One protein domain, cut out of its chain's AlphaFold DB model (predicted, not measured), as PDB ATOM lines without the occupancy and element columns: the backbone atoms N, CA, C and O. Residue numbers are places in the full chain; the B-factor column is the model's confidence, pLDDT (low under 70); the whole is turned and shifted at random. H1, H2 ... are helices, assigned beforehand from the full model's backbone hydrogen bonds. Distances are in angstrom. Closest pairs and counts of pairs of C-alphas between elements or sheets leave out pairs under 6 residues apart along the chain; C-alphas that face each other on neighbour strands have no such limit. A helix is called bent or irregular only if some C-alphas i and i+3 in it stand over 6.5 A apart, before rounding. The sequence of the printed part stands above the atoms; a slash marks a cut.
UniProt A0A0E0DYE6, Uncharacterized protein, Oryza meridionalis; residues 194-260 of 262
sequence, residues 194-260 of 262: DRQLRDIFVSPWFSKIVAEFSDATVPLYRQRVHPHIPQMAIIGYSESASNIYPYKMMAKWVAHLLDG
ATOM      1  N   ASP A 194      -0.874 -27.298 235.464       81.69
ATOM      2  CA  ASP A 194      -0.831 -28.069 234.210       81.69
ATOM      3  C   ASP A 194      -2.074 -28.942 234.027       81.69
ATOM      4  O   ASP A 194      -2.655 -29.012 232.944       81.69
ATOM      5  N   ARG A 195      -2.533 -29.570 235.118       83.81
ATOM      6  CA  ARG A 195      -3.779 -30.339 235.134       83.81
ATOM      7  C   ARG A 195      -4.982 -29.437 234.894       83.81
ATOM      8  O   ARG A 195      -5.826 -29.774 234.078       83.81
ATOM      9  N   GLN A 196      -5.043 -28.294 235.572       85.44
ATOM     10  CA  GLN A 196      -6.127 -27.333 235.371       85.44
ATOM     11  C   GLN A 196      -6.175 -26.854 233.918       85.44
ATOM     12  O   GLN A 196      -7.245 -26.832 233.325       85.44
ATOM     13  N   LEU A 197      -5.022 -26.537 233.325       83.38
ATOM     14  CA  LEU A 197      -4.940 -26.108 231.934       83.38
ATOM     15  C   LEU A 197      -5.400 -27.206 230.968       83.38
ATOM     16  O   LEU A 197      -6.152 -26.931 230.038       83.38
ATOM     17  N   ARG A 198      -4.984 -28.452 231.202       84.31
ATOM     18  CA  ARG A 198      -5.416 -29.617 230.424       84.31
ATOM     19  C   ARG A 198      -6.930 -29.817 230.472       84.31
ATOM     20  O   ARG A 198      -7.542 -30.108 229.444       84.31
ATOM     21  N   ASP A 199      -7.506 -29.686 231.661       86.31
ATOM     22  CA  ASP A 199      -8.909 -29.994 231.929       86.31
ATOM     23  C   ASP A 199      -9.855 -28.880 231.401       86.31
ATOM     24  O   ASP A 199     -11.060 -29.099 231.300       86.31
ATOM     25  N   ILE A 200      -9.330 -27.713 230.985       87.44
ATOM     26  CA  ILE A 200     -10.092 -26.660 230.272       87.44
ATOM     27  C   ILE A 200     -10.505 -27.112 228.860       87.44
ATOM     28  O   ILE A 200     -11.532 -26.672 228.337       87.44
ATOM     29  N   PHE A 201      -9.717 -27.973 228.213       85.75
ATOM     30  CA  PHE A 201      -9.985 -28.397 226.842       85.75
ATOM     31  C   PHE A 201     -11.052 -29.487 226.789       85.75
ATOM     32  O   PHE A 201     -10.845 -30.598 227.266       85.75
ATOM     33  N   VAL A 202     -12.156 -29.202 226.092       87.50
ATOM     34  CA  VAL A 202     -13.208 -30.196 225.816       87.50
ATOM     35  C   VAL A 202     -12.697 -31.316 224.899       87.50
ATOM     36  O   VAL A 202     -13.088 -32.469 225.044       87.50
ATOM     37  N   SER A 203     -11.816 -30.988 223.947       87.62
ATOM     38  CA  SER A 203     -11.235 -31.973 223.029       87.62
ATOM     39  C   SER A 203     -10.141 -32.790 223.721       87.62
ATOM     40  O   SER A 203      -9.126 -32.208 224.125       87.62
ATOM     41  N   PRO A 204     -10.253 -34.133 223.756       86.50
ATOM     42  CA  PRO A 204      -9.202 -35.000 224.287       86.50
ATOM     43  C   PRO A 204      -7.863 -34.837 223.557       86.50
ATOM     44  O   PRO A 204      -6.810 -35.017 224.159       86.50
ATOM     45  N   TRP A 205      -7.889 -34.467 222.272       86.69
ATOM     46  CA  TRP A 205      -6.682 -34.253 221.473       86.69
ATOM     47  C   TRP A 205      -5.909 -33.008 221.927       86.69
ATOM     48  O   TRP A 205      -4.714 -33.097 222.198       86.69
ATOM     49  N   PHE A 206      -6.591 -31.866 222.095       84.88
ATOM     50  CA  PHE A 206      -5.957 -30.640 222.603       84.88
ATOM     51  C   PHE A 206      -5.505 -30.801 224.056       84.88
ATOM     52  O   PHE A 206      -4.396 -30.407 224.402       84.88
ATOM     53  N   SER A 207      -6.338 -31.443 224.877       84.50
ATOM     54  CA  SER A 207      -6.018 -31.796 226.259       84.50
ATOM     55  C   SER A 207      -4.720 -32.614 226.332       84.50
ATOM     56  O   SER A 207      -3.802 -32.280 227.083       84.50
ATOM     57  N   LYS A 208      -4.589 -33.635 225.474       83.25
ATOM     58  CA  LYS A 208      -3.385 -34.461 225.387       83.25
ATOM     59  C   LYS A 208      -2.165 -33.663 224.939       83.25
ATOM     60  O   LYS A 208      -1.138 -33.781 225.581       83.25
ATOM     61  N   ILE A 209      -2.272 -32.846 223.897       80.19
ATOM     62  CA  ILE A 209      -1.136 -32.088 223.344       80.19
ATOM     63  C   ILE A 209      -0.583 -31.052 224.329       80.19
ATOM     64  O   ILE A 209       0.625 -30.864 224.434       80.19
ATOM     65  N   VAL A 210      -1.459 -30.404 225.097       77.25
ATOM     66  CA  VAL A 210      -1.050 -29.423 226.112       77.25
ATOM     67  C   VAL A 210      -0.329 -30.093 227.287       77.25
ATOM     68  O   VAL A 210       0.535 -29.479 227.904       77.25
ATOM     69  N   ALA A 211      -0.632 -31.356 227.583       67.44
ATOM     70  CA  ALA A 211      -0.091 -32.085 228.731       67.44
ATOM     71  C   ALA A 211       0.646 -33.375 228.334       67.44
ATOM     72  O   ALA A 211       0.676 -34.332 229.108       67.44
ATOM     73  N   GLU A 212       1.205 -33.421 227.121       61.69
ATOM     74  CA  GLU A 212       1.625 -34.671 226.470       61.69
ATOM     75  C   GLU A 212       2.791 -35.366 227.188       61.69
ATOM     76  O   GLU A 212       2.997 -36.570 227.037       61.69
ATOM     77  N   PHE A 213       3.504 -34.628 228.039       58.94
ATOM     78  CA  PHE A 213       4.630 -35.111 228.821       58.94
ATOM     79  C   PHE A 213       4.387 -34.826 230.303       58.94
ATOM     80  O   PHE A 213       4.419 -33.678 230.736       58.94
ATOM     81  N   SER A 214       4.172 -35.881 231.091       54.44
ATOM     82  CA  SER A 214       3.865 -35.809 232.529       54.44
ATOM     83  C   SER A 214       4.939 -35.124 233.386       54.44
ATOM     84  O   SER A 214       4.631 -34.722 234.503       54.44
ATOM     85  N   ASP A 215       6.159 -34.965 232.856       54.56
ATOM     86  CA  ASP A 215       7.302 -34.327 233.527       54.56
ATOM     87  C   ASP A 215       7.845 -33.082 232.795       54.56
ATOM     88  O   ASP A 215       8.815 -32.474 233.257       54.56
ATOM     89  N   ALA A 216       7.260 -32.682 231.657       59.81
ATOM     90  CA  ALA A 216       7.728 -31.516 230.907       59.81
ATOM     91  C   ALA A 216       6.792 -30.320 231.099       59.81
ATOM     92  O   ALA A 216       5.570 -30.452 231.096       59.81
ATOM     93  N   THR A 217       7.380 -29.131 231.226       66.88
ATOM     94  CA  THR A 217       6.645 -27.862 231.173       66.88
ATOM     95  C   THR A 217       5.774 -27.819 229.917       66.88
ATOM     96  O   THR A 217       6.247 -28.187 228.840       66.88
ATOM     97  N   VAL A 218       4.531 -27.339 230.044       75.75
ATOM     98  CA  VAL A 218       3.595 -27.199 228.917       75.75
ATOM     99  C   VAL A 218       4.313 -26.491 227.755       75.75
ATOM    100  O   VAL A 218       4.883 -25.411 227.972       75.75
ATOM    101  N   PRO A 219       4.315 -27.061 226.532       81.62
ATOM    102  CA  PRO A 219       5.141 -26.598 225.415       81.62
ATOM    103  C   PRO A 219       4.564 -25.333 224.762       81.62
ATOM    104  O   PRO A 219       4.124 -25.311 223.614       81.62
ATOM    105  N   LEU A 220       4.566 -24.235 225.512       84.69
ATOM    106  CA  LEU A 220       4.083 -22.936 225.071       84.69
ATOM    107  C   LEU A 220       5.250 -22.080 224.580       84.69
ATOM    108  O   LEU A 220       6.142 -21.701 225.349       84.69
ATOM    109  N   TYR A 221       5.201 -21.675 223.314       86.44
ATOM    110  CA  TYR A 221       6.089 -20.656 222.775       86.44
ATOM    111  C   TYR A 221       5.959 -19.372 223.602       86.44
ATOM    112  O   TYR A 221       4.872 -18.798 223.739       86.44
ATOM    113  N   ARG A 222       7.081 -18.949 224.202       84.31
ATOM    114  CA  ARG A 222       7.166 -17.816 225.143       84.31
ATOM    115  C   ARG A 222       6.143 -17.889 226.291       84.31
ATOM    116  O   ARG A 222       5.700 -16.840 226.765       84.31
ATOM    117  N   GLN A 223       5.770 -19.101 226.710       85.31
ATOM    118  CA  GLN A 223       4.751 -19.362 227.735       85.31
ATOM    119  C   GLN A 223       3.353 -18.807 227.391       85.31
ATOM    120  O   GLN A 223       2.581 -18.495 228.293       85.31
ATOM    121  N   ARG A 224       3.033 -18.643 226.095       87.56
ATOM    122  CA  ARG A 224       1.770 -18.038 225.627       87.56
ATOM    123  C   ARG A 224       1.060 -18.827 224.536       87.56
ATOM    124  O   ARG A 224      -0.130 -19.078 224.657       87.56
ATOM    125  N   VAL A 225       1.753 -19.170 223.453       89.12
ATOM    126  CA  VAL A 225       1.118 -19.748 222.255       89.12
ATOM    127  C   VAL A 225       1.530 -21.197 222.118       89.12
ATOM    128  O   VAL A 225       2.717 -21.507 222.175       89.12
ATOM    129  N   HIS A 226       0.564 -22.083 221.919       87.81
ATOM    130  CA  HIS A 226       0.869 -23.472 221.626       87.81
ATOM    131  C   HIS A 226       1.147 -23.628 220.119       87.81
ATOM    132  O   HIS A 226       0.279 -23.282 219.319       87.81
ATOM    133  N   PRO A 227       2.305 -24.165 219.693       85.31
ATOM    134  CA  PRO A 227       2.691 -24.203 218.278       85.31
ATOM    135  C   PRO A 227       1.736 -25.025 217.398       85.31
ATOM    136  O   PRO A 227       1.593 -24.741 216.214       85.31
ATOM    137  N   HIS A 228       1.062 -26.022 217.978       85.44
ATOM    138  CA  HIS A 228       0.123 -26.901 217.268       85.44
ATOM    139  C   HIS A 228      -1.363 -26.565 217.465       85.44
ATOM    140  O   HIS A 228      -2.203 -27.236 216.871       85.44
ATOM    141  N   ILE A 229      -1.711 -25.571 218.293       85.94
ATOM    142  CA  ILE A 229      -3.117 -25.188 218.506       85.94
ATOM    143  C   ILE A 229      -3.322 -23.803 217.891       85.94
ATOM    144  O   ILE A 229      -2.869 -22.810 218.466       85.94
ATOM    145  N   PRO A 230      -3.962 -23.718 216.712       82.12
ATOM    146  CA  PRO A 230      -4.162 -22.447 216.036       82.12
ATOM    147  C   PRO A 230      -5.156 -21.567 216.801       82.12
ATOM    148  O   PRO A 230      -6.013 -22.064 217.528       82.12
ATOM    149  N   GLN A 231      -5.054 -20.248 216.596       84.69
ATOM    150  CA  GLN A 231      -6.000 -19.246 217.117       84.69
ATOM    151  C   GLN A 231      -6.203 -19.286 218.643       84.69
ATOM    152  O   GLN A 231      -7.255 -18.908 219.153       84.69
ATOM    153  N   MET A 232      -5.178 -19.711 219.386       87.31
ATOM    154  CA  MET A 232      -5.221 -19.777 220.839       87.31
ATOM    155  C   MET A 232      -3.961 -19.180 221.463       87.31
ATOM    156  O   MET A 232      -2.835 -19.490 221.074       87.31
ATOM    157  N   ALA A 233      -4.165 -18.368 222.495       90.12
ATOM    158  CA  ALA A 233      -3.109 -17.892 223.372       90.12
ATOM    159  C   ALA A 233      -3.556 -18.014 224.831       90.12
ATOM    160  O   ALA A 233      -4.709 -17.755 225.169       90.12
ATOM    161  N   ILE A 234      -2.620 -18.385 225.694       88.31
ATOM    162  CA  ILE A 234      -2.804 -18.494 227.134       88.31
ATOM    163  C   ILE A 234      -2.064 -17.326 227.777       88.31
ATOM    164  O   ILE A 234      -0.874 -17.106 227.542       88.31
ATOM    165  N   ILE A 235      -2.773 -16.564 228.601       90.12
ATOM    166  CA  ILE A 235      -2.200 -15.490 229.408       90.12
ATOM    167  C   ILE A 235      -2.403 -15.887 230.861       90.12
ATOM    168  O   ILE A 235      -3.514 -16.210 231.265       90.12
ATOM    169  N   GLY A 236      -1.330 -15.846 231.644       86.62
ATOM    170  CA  GLY A 236      -1.409 -16.110 233.078       86.62
ATOM    171  C   GLY A 236      -0.826 -17.441 233.543       86.62
ATOM    172  O   GLY A 236      -0.860 -17.711 234.737       86.62
ATOM    173  N   TYR A 237      -0.282 -18.248 232.629       84.56
ATOM    174  CA  TYR A 237       0.350 -19.527 232.970       84.56
ATOM    175  C   TYR A 237       1.735 -19.359 233.623       84.56
ATOM    176  O   TYR A 237       2.132 -20.154 234.466       84.56
ATOM    177  N   SER A 238       2.485 -18.319 233.250       82.38
ATOM    178  CA  SER A 238       3.837 -18.080 233.767       82.38
ATOM    179  C   SER A 238       3.828 -17.429 235.150       82.38
ATOM    180  O   SER A 238       3.301 -16.329 235.295       82.38
ATOM    181  N   GLU A 239       4.516 -18.000 236.131       79.50
ATOM    182  CA  GLU A 239       4.674 -17.357 237.437       79.50
ATOM    183  C   GLU A 239       5.858 -16.377 237.467       79.50
ATOM    184  O   GLU A 239       6.911 -16.605 236.870       79.50
ATOM    185  N   SER A 240       5.689 -15.262 238.178       77.56
ATOM    186  CA  SER A 240       6.736 -14.275 238.433       77.56
ATOM    187  C   SER A 240       6.578 -13.663 239.827       77.56
ATOM    188  O   SER A 240       5.538 -13.792 240.469       77.56
ATOM    189  N   ALA A 241       7.590 -12.924 240.289       74.56
ATOM    190  CA  ALA A 241       7.523 -12.172 241.544       74.56
ATOM    191  C   ALA A 241       6.379 -11.134 241.565       74.56
ATOM    192  O   ALA A 241       5.853 -10.799 242.623       74.56
ATOM    193  N   SER A 242       5.991 -10.610 240.397       82.19
ATOM    194  CA  SER A 242       4.772  -9.825 240.214       82.19
ATOM    195  C   SER A 242       4.173 -10.137 238.854       82.19
ATOM    196  O   SER A 242       4.811  -9.915 237.830       82.19
ATOM    197  N   ASN A 243       2.934 -10.614 238.847       86.25
ATOM    198  CA  ASN A 243       2.285 -11.098 237.632       86.25
ATOM    199  C   ASN A 243       1.664  -9.978 236.776       86.25
ATOM    200  O   ASN A 243       1.508 -10.130 235.568       86.25
ATOM    201  N   ILE A 244       1.374  -8.811 237.361       89.94
ATOM    202  CA  ILE A 244       0.666  -7.714 236.674       89.94
ATOM    203  C   ILE A 244       1.453  -7.201 235.456       89.94
ATOM    204  O   ILE A 244       0.918  -7.092 234.351       89.94
ATOM    205  N   TYR A 245       2.735  -6.883 235.644       87.31
ATOM    206  CA  TYR A 245       3.590  -6.334 234.588       87.31
ATOM    207  C   TYR A 245       3.867  -7.309 233.438       87.31
ATOM    208  O   TYR A 245       3.647  -6.915 232.286       87.31
ATOM    209  N   PRO A 246       4.328  -8.555 233.688       88.19
ATOM    210  CA  PRO A 246       4.539  -9.508 232.613       88.19
ATOM    211  C   PRO A 246       3.228  -9.781 231.881       88.19
ATOM    212  O   PRO A 246       3.229  -9.676 230.661       88.19
ATOM    213  N   TYR A 247       2.100 -10.001 232.567       91.81
ATOM    214  CA  TYR A 247       0.830 -10.314 231.895       91.81
ATOM    215  C   TYR A 247       0.337  -9.170 231.014       91.81
ATOM    216  O   TYR A 247      -0.118  -9.416 229.901       91.81
ATOM    217  N   LYS A 248       0.527  -7.913 231.435       92.88
ATOM    218  CA  LYS A 248       0.259  -6.749 230.581       92.88
ATOM    219  C   LYS A 248       1.100  -6.771 229.302       92.88
ATOM    220  O   LYS A 248       0.581  -6.501 228.221       92.88
ATOM    221  N   MET A 249       2.392  -7.078 229.407       92.38
ATOM    222  CA  MET A 249       3.269  -7.178 228.237       92.38
ATOM    223  C   MET A 249       2.936  -8.389 227.360       92.38
ATOM    224  O   MET A 249       3.003  -8.281 226.138       92.38
ATOM    225  N   MET A 250       2.536  -9.514 227.959       92.25
ATOM    226  CA  MET A 250       2.061 -10.692 227.231       92.25
ATOM    227  C   MET A 250       0.798 -10.370 226.438       92.25
ATOM    228  O   MET A 250       0.765 -10.646 225.247       92.25
ATOM    229  N   ALA A 251      -0.187  -9.723 227.066       93.31
ATOM    230  CA  ALA A 251      -1.435  -9.327 226.422       93.31
ATOM    231  C   ALA A 251      -1.194  -8.386 225.235       93.31
ATOM    232  O   ALA A 251      -1.714  -8.625 224.151       93.31
ATOM    233  N   LYS A 252      -0.336  -7.369 225.401       94.00
ATOM    234  CA  LYS A 252       0.061  -6.478 224.297       94.00
ATOM    235  C   LYS A 252       0.721  -7.237 223.149       94.00
ATOM    236  O   LYS A 252       0.415  -6.987 221.992       94.00
ATOM    237  N   TRP A 253       1.631  -8.154 223.467       93.12
ATOM    238  CA  TRP A 253       2.307  -8.954 222.451       93.12
ATOM    239  C   TRP A 253       1.329  -9.868 221.698       93.12
ATOM    240  O   TRP A 253       1.410  -9.945 220.478       93.12
ATOM    241  N   VAL A 254       0.389 -10.509 222.403       93.12
ATOM    242  CA  VAL A 254      -0.664 -11.331 221.784       93.12
ATOM    243  C   VAL A 254      -1.564 -10.477 220.890       93.12
ATOM    244  O   VAL A 254      -1.849 -10.896 219.779       93.12
ATOM    245  N   ALA A 255      -1.952  -9.271 221.316       93.62
ATOM    246  CA  ALA A 255      -2.747  -8.364 220.486       93.62
ATOM    247  C   ALA A 255      -2.036  -8.031 219.161       93.62
ATOM    248  O   ALA A 255      -2.603  -8.230 218.095       93.62
ATOM    249  N   HIS A 256      -0.755  -7.649 219.214       93.62
ATOM    250  CA  HIS A 256       0.033  -7.387 218.004       93.62
ATOM    251  C   HIS A 256       0.227  -8.623 217.116       93.62
ATOM    252  O   HIS A 256       0.295  -8.494 215.896       93.62
ATOM    253  N   LEU A 257       0.317  -9.818 217.709       90.38
ATOM    254  CA  LEU A 257       0.373 -11.069 216.955       90.38
ATOM    255  C   LEU A 257      -0.933 -11.321 216.194       90.38
ATOM    256  O   LEU A 257      -0.889 -11.719 215.035       90.38
ATOM    257  N   LEU A 258      -2.078 -11.079 216.836       89.38
ATOM    258  CA  LEU A 258      -3.396 -11.241 216.219       89.38
ATOM    259  C   LEU A 258      -3.659 -10.197 215.122       89.38
ATOM    260  O   LEU A 258      -4.306 -10.525 214.134       89.38
ATOM    261  N   ASP A 259      -3.097  -8.992 215.255       92.12
ATOM    262  CA  ASP A 259      -3.153  -7.930 214.239       92.12
ATOM    263  C   ASP A 259      -2.193  -8.162 213.049       92.12
ATOM    264  O   ASP A 259      -2.169  -7.365 212.112       92.12
ATOM    265  N   GLY A 260      -1.378  -9.227 213.068       88.81
ATOM    266  CA  GLY A 260      -0.429  -9.536 211.992       88.81
ATOM    267  C   GLY A 260       0.775  -8.590 211.920       88.81
ATOM    268  O   GLY A 260       1.340  -8.388 210.849       88.81
TER     269      GLY A 260
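This is residues 194 to 260 of the 262 residues of an uncharacterized protein of Oryza meridionalis (UniProt A0A0E0DYE6). Two short helices, H1 and H2, fold back on each other as a small helical hairpin at one side of the domain, and one longer helix, H3, stands at the other side. Between them lies a looping stretch of chain, with residues 218 to 237 in the space that separates the hairpin from H3. The printed part has 67 residues with three named helices in the order H1, H2, H3 and no named strand; the class is all helix, though just 28 of the 67 residues are in named elements. The whole is compact, with a radius of gyration of the C-alphas of 12.5 A, and the C-alphas span 31 by 31 by 17 A.

The printed part begins with H1, residues 194 to 199, and a tight link of 4 residues joins it to H2, residues 204 to 210. H1 and H2 touch, with 6 pairs of C-alphas within 8 A; their closest C-alphas, those of Arg 198 and Ser 207, are 4.7 A apart. They run opposite ways at a shallow tilt of 21 degrees, with their centres 9.8 A apart, and form a helical hairpin. A long link of 33 residues then leads from H2 to H3, residues 244 to 258. H3 touches no helix: H1 and H3 are apart, and so are H2 and H3. In H1, H2 and H3 every O i to N i+4 pair is within hydrogen-bond range.

H1 runs from C-alpha 194 at (-0.831, -28.069, 234.210) to C-alpha 199, 8.6 A from first to last C-alpha. H2 measures 10.0 A from C-alpha 204 to C-alpha 210, which stands at (-1.050, -29.423, 226.112). Residues 211 to 243 follow with no named element, and in this stretch C-alpha 224 is at (1.770, -18.038, 225.627). H3, the longest helix with 15 residues, covers 21.2 A from C-alpha 244 at (0.666, -7.714, 236.674) to C-alpha 258 at (-3.396, -11.241, 216.219). No helix is bent or irregular.

The two C-alphas farthest apart are those of Asp 215 and Asp 259, at 34.3 A, and the first and last printed C-alphas, of Asp 194 and Gly 260, are 28.9 A apart. The printed part, residues 194 to 260, has no cut. The C-alphas of residues 211 to 243 lie 3 to 19 A from the mean of the C-alphas. The mean pLDDT of the printed part is 83.8; residues 211 to 217 are under 70, while H3 has a mean of 92.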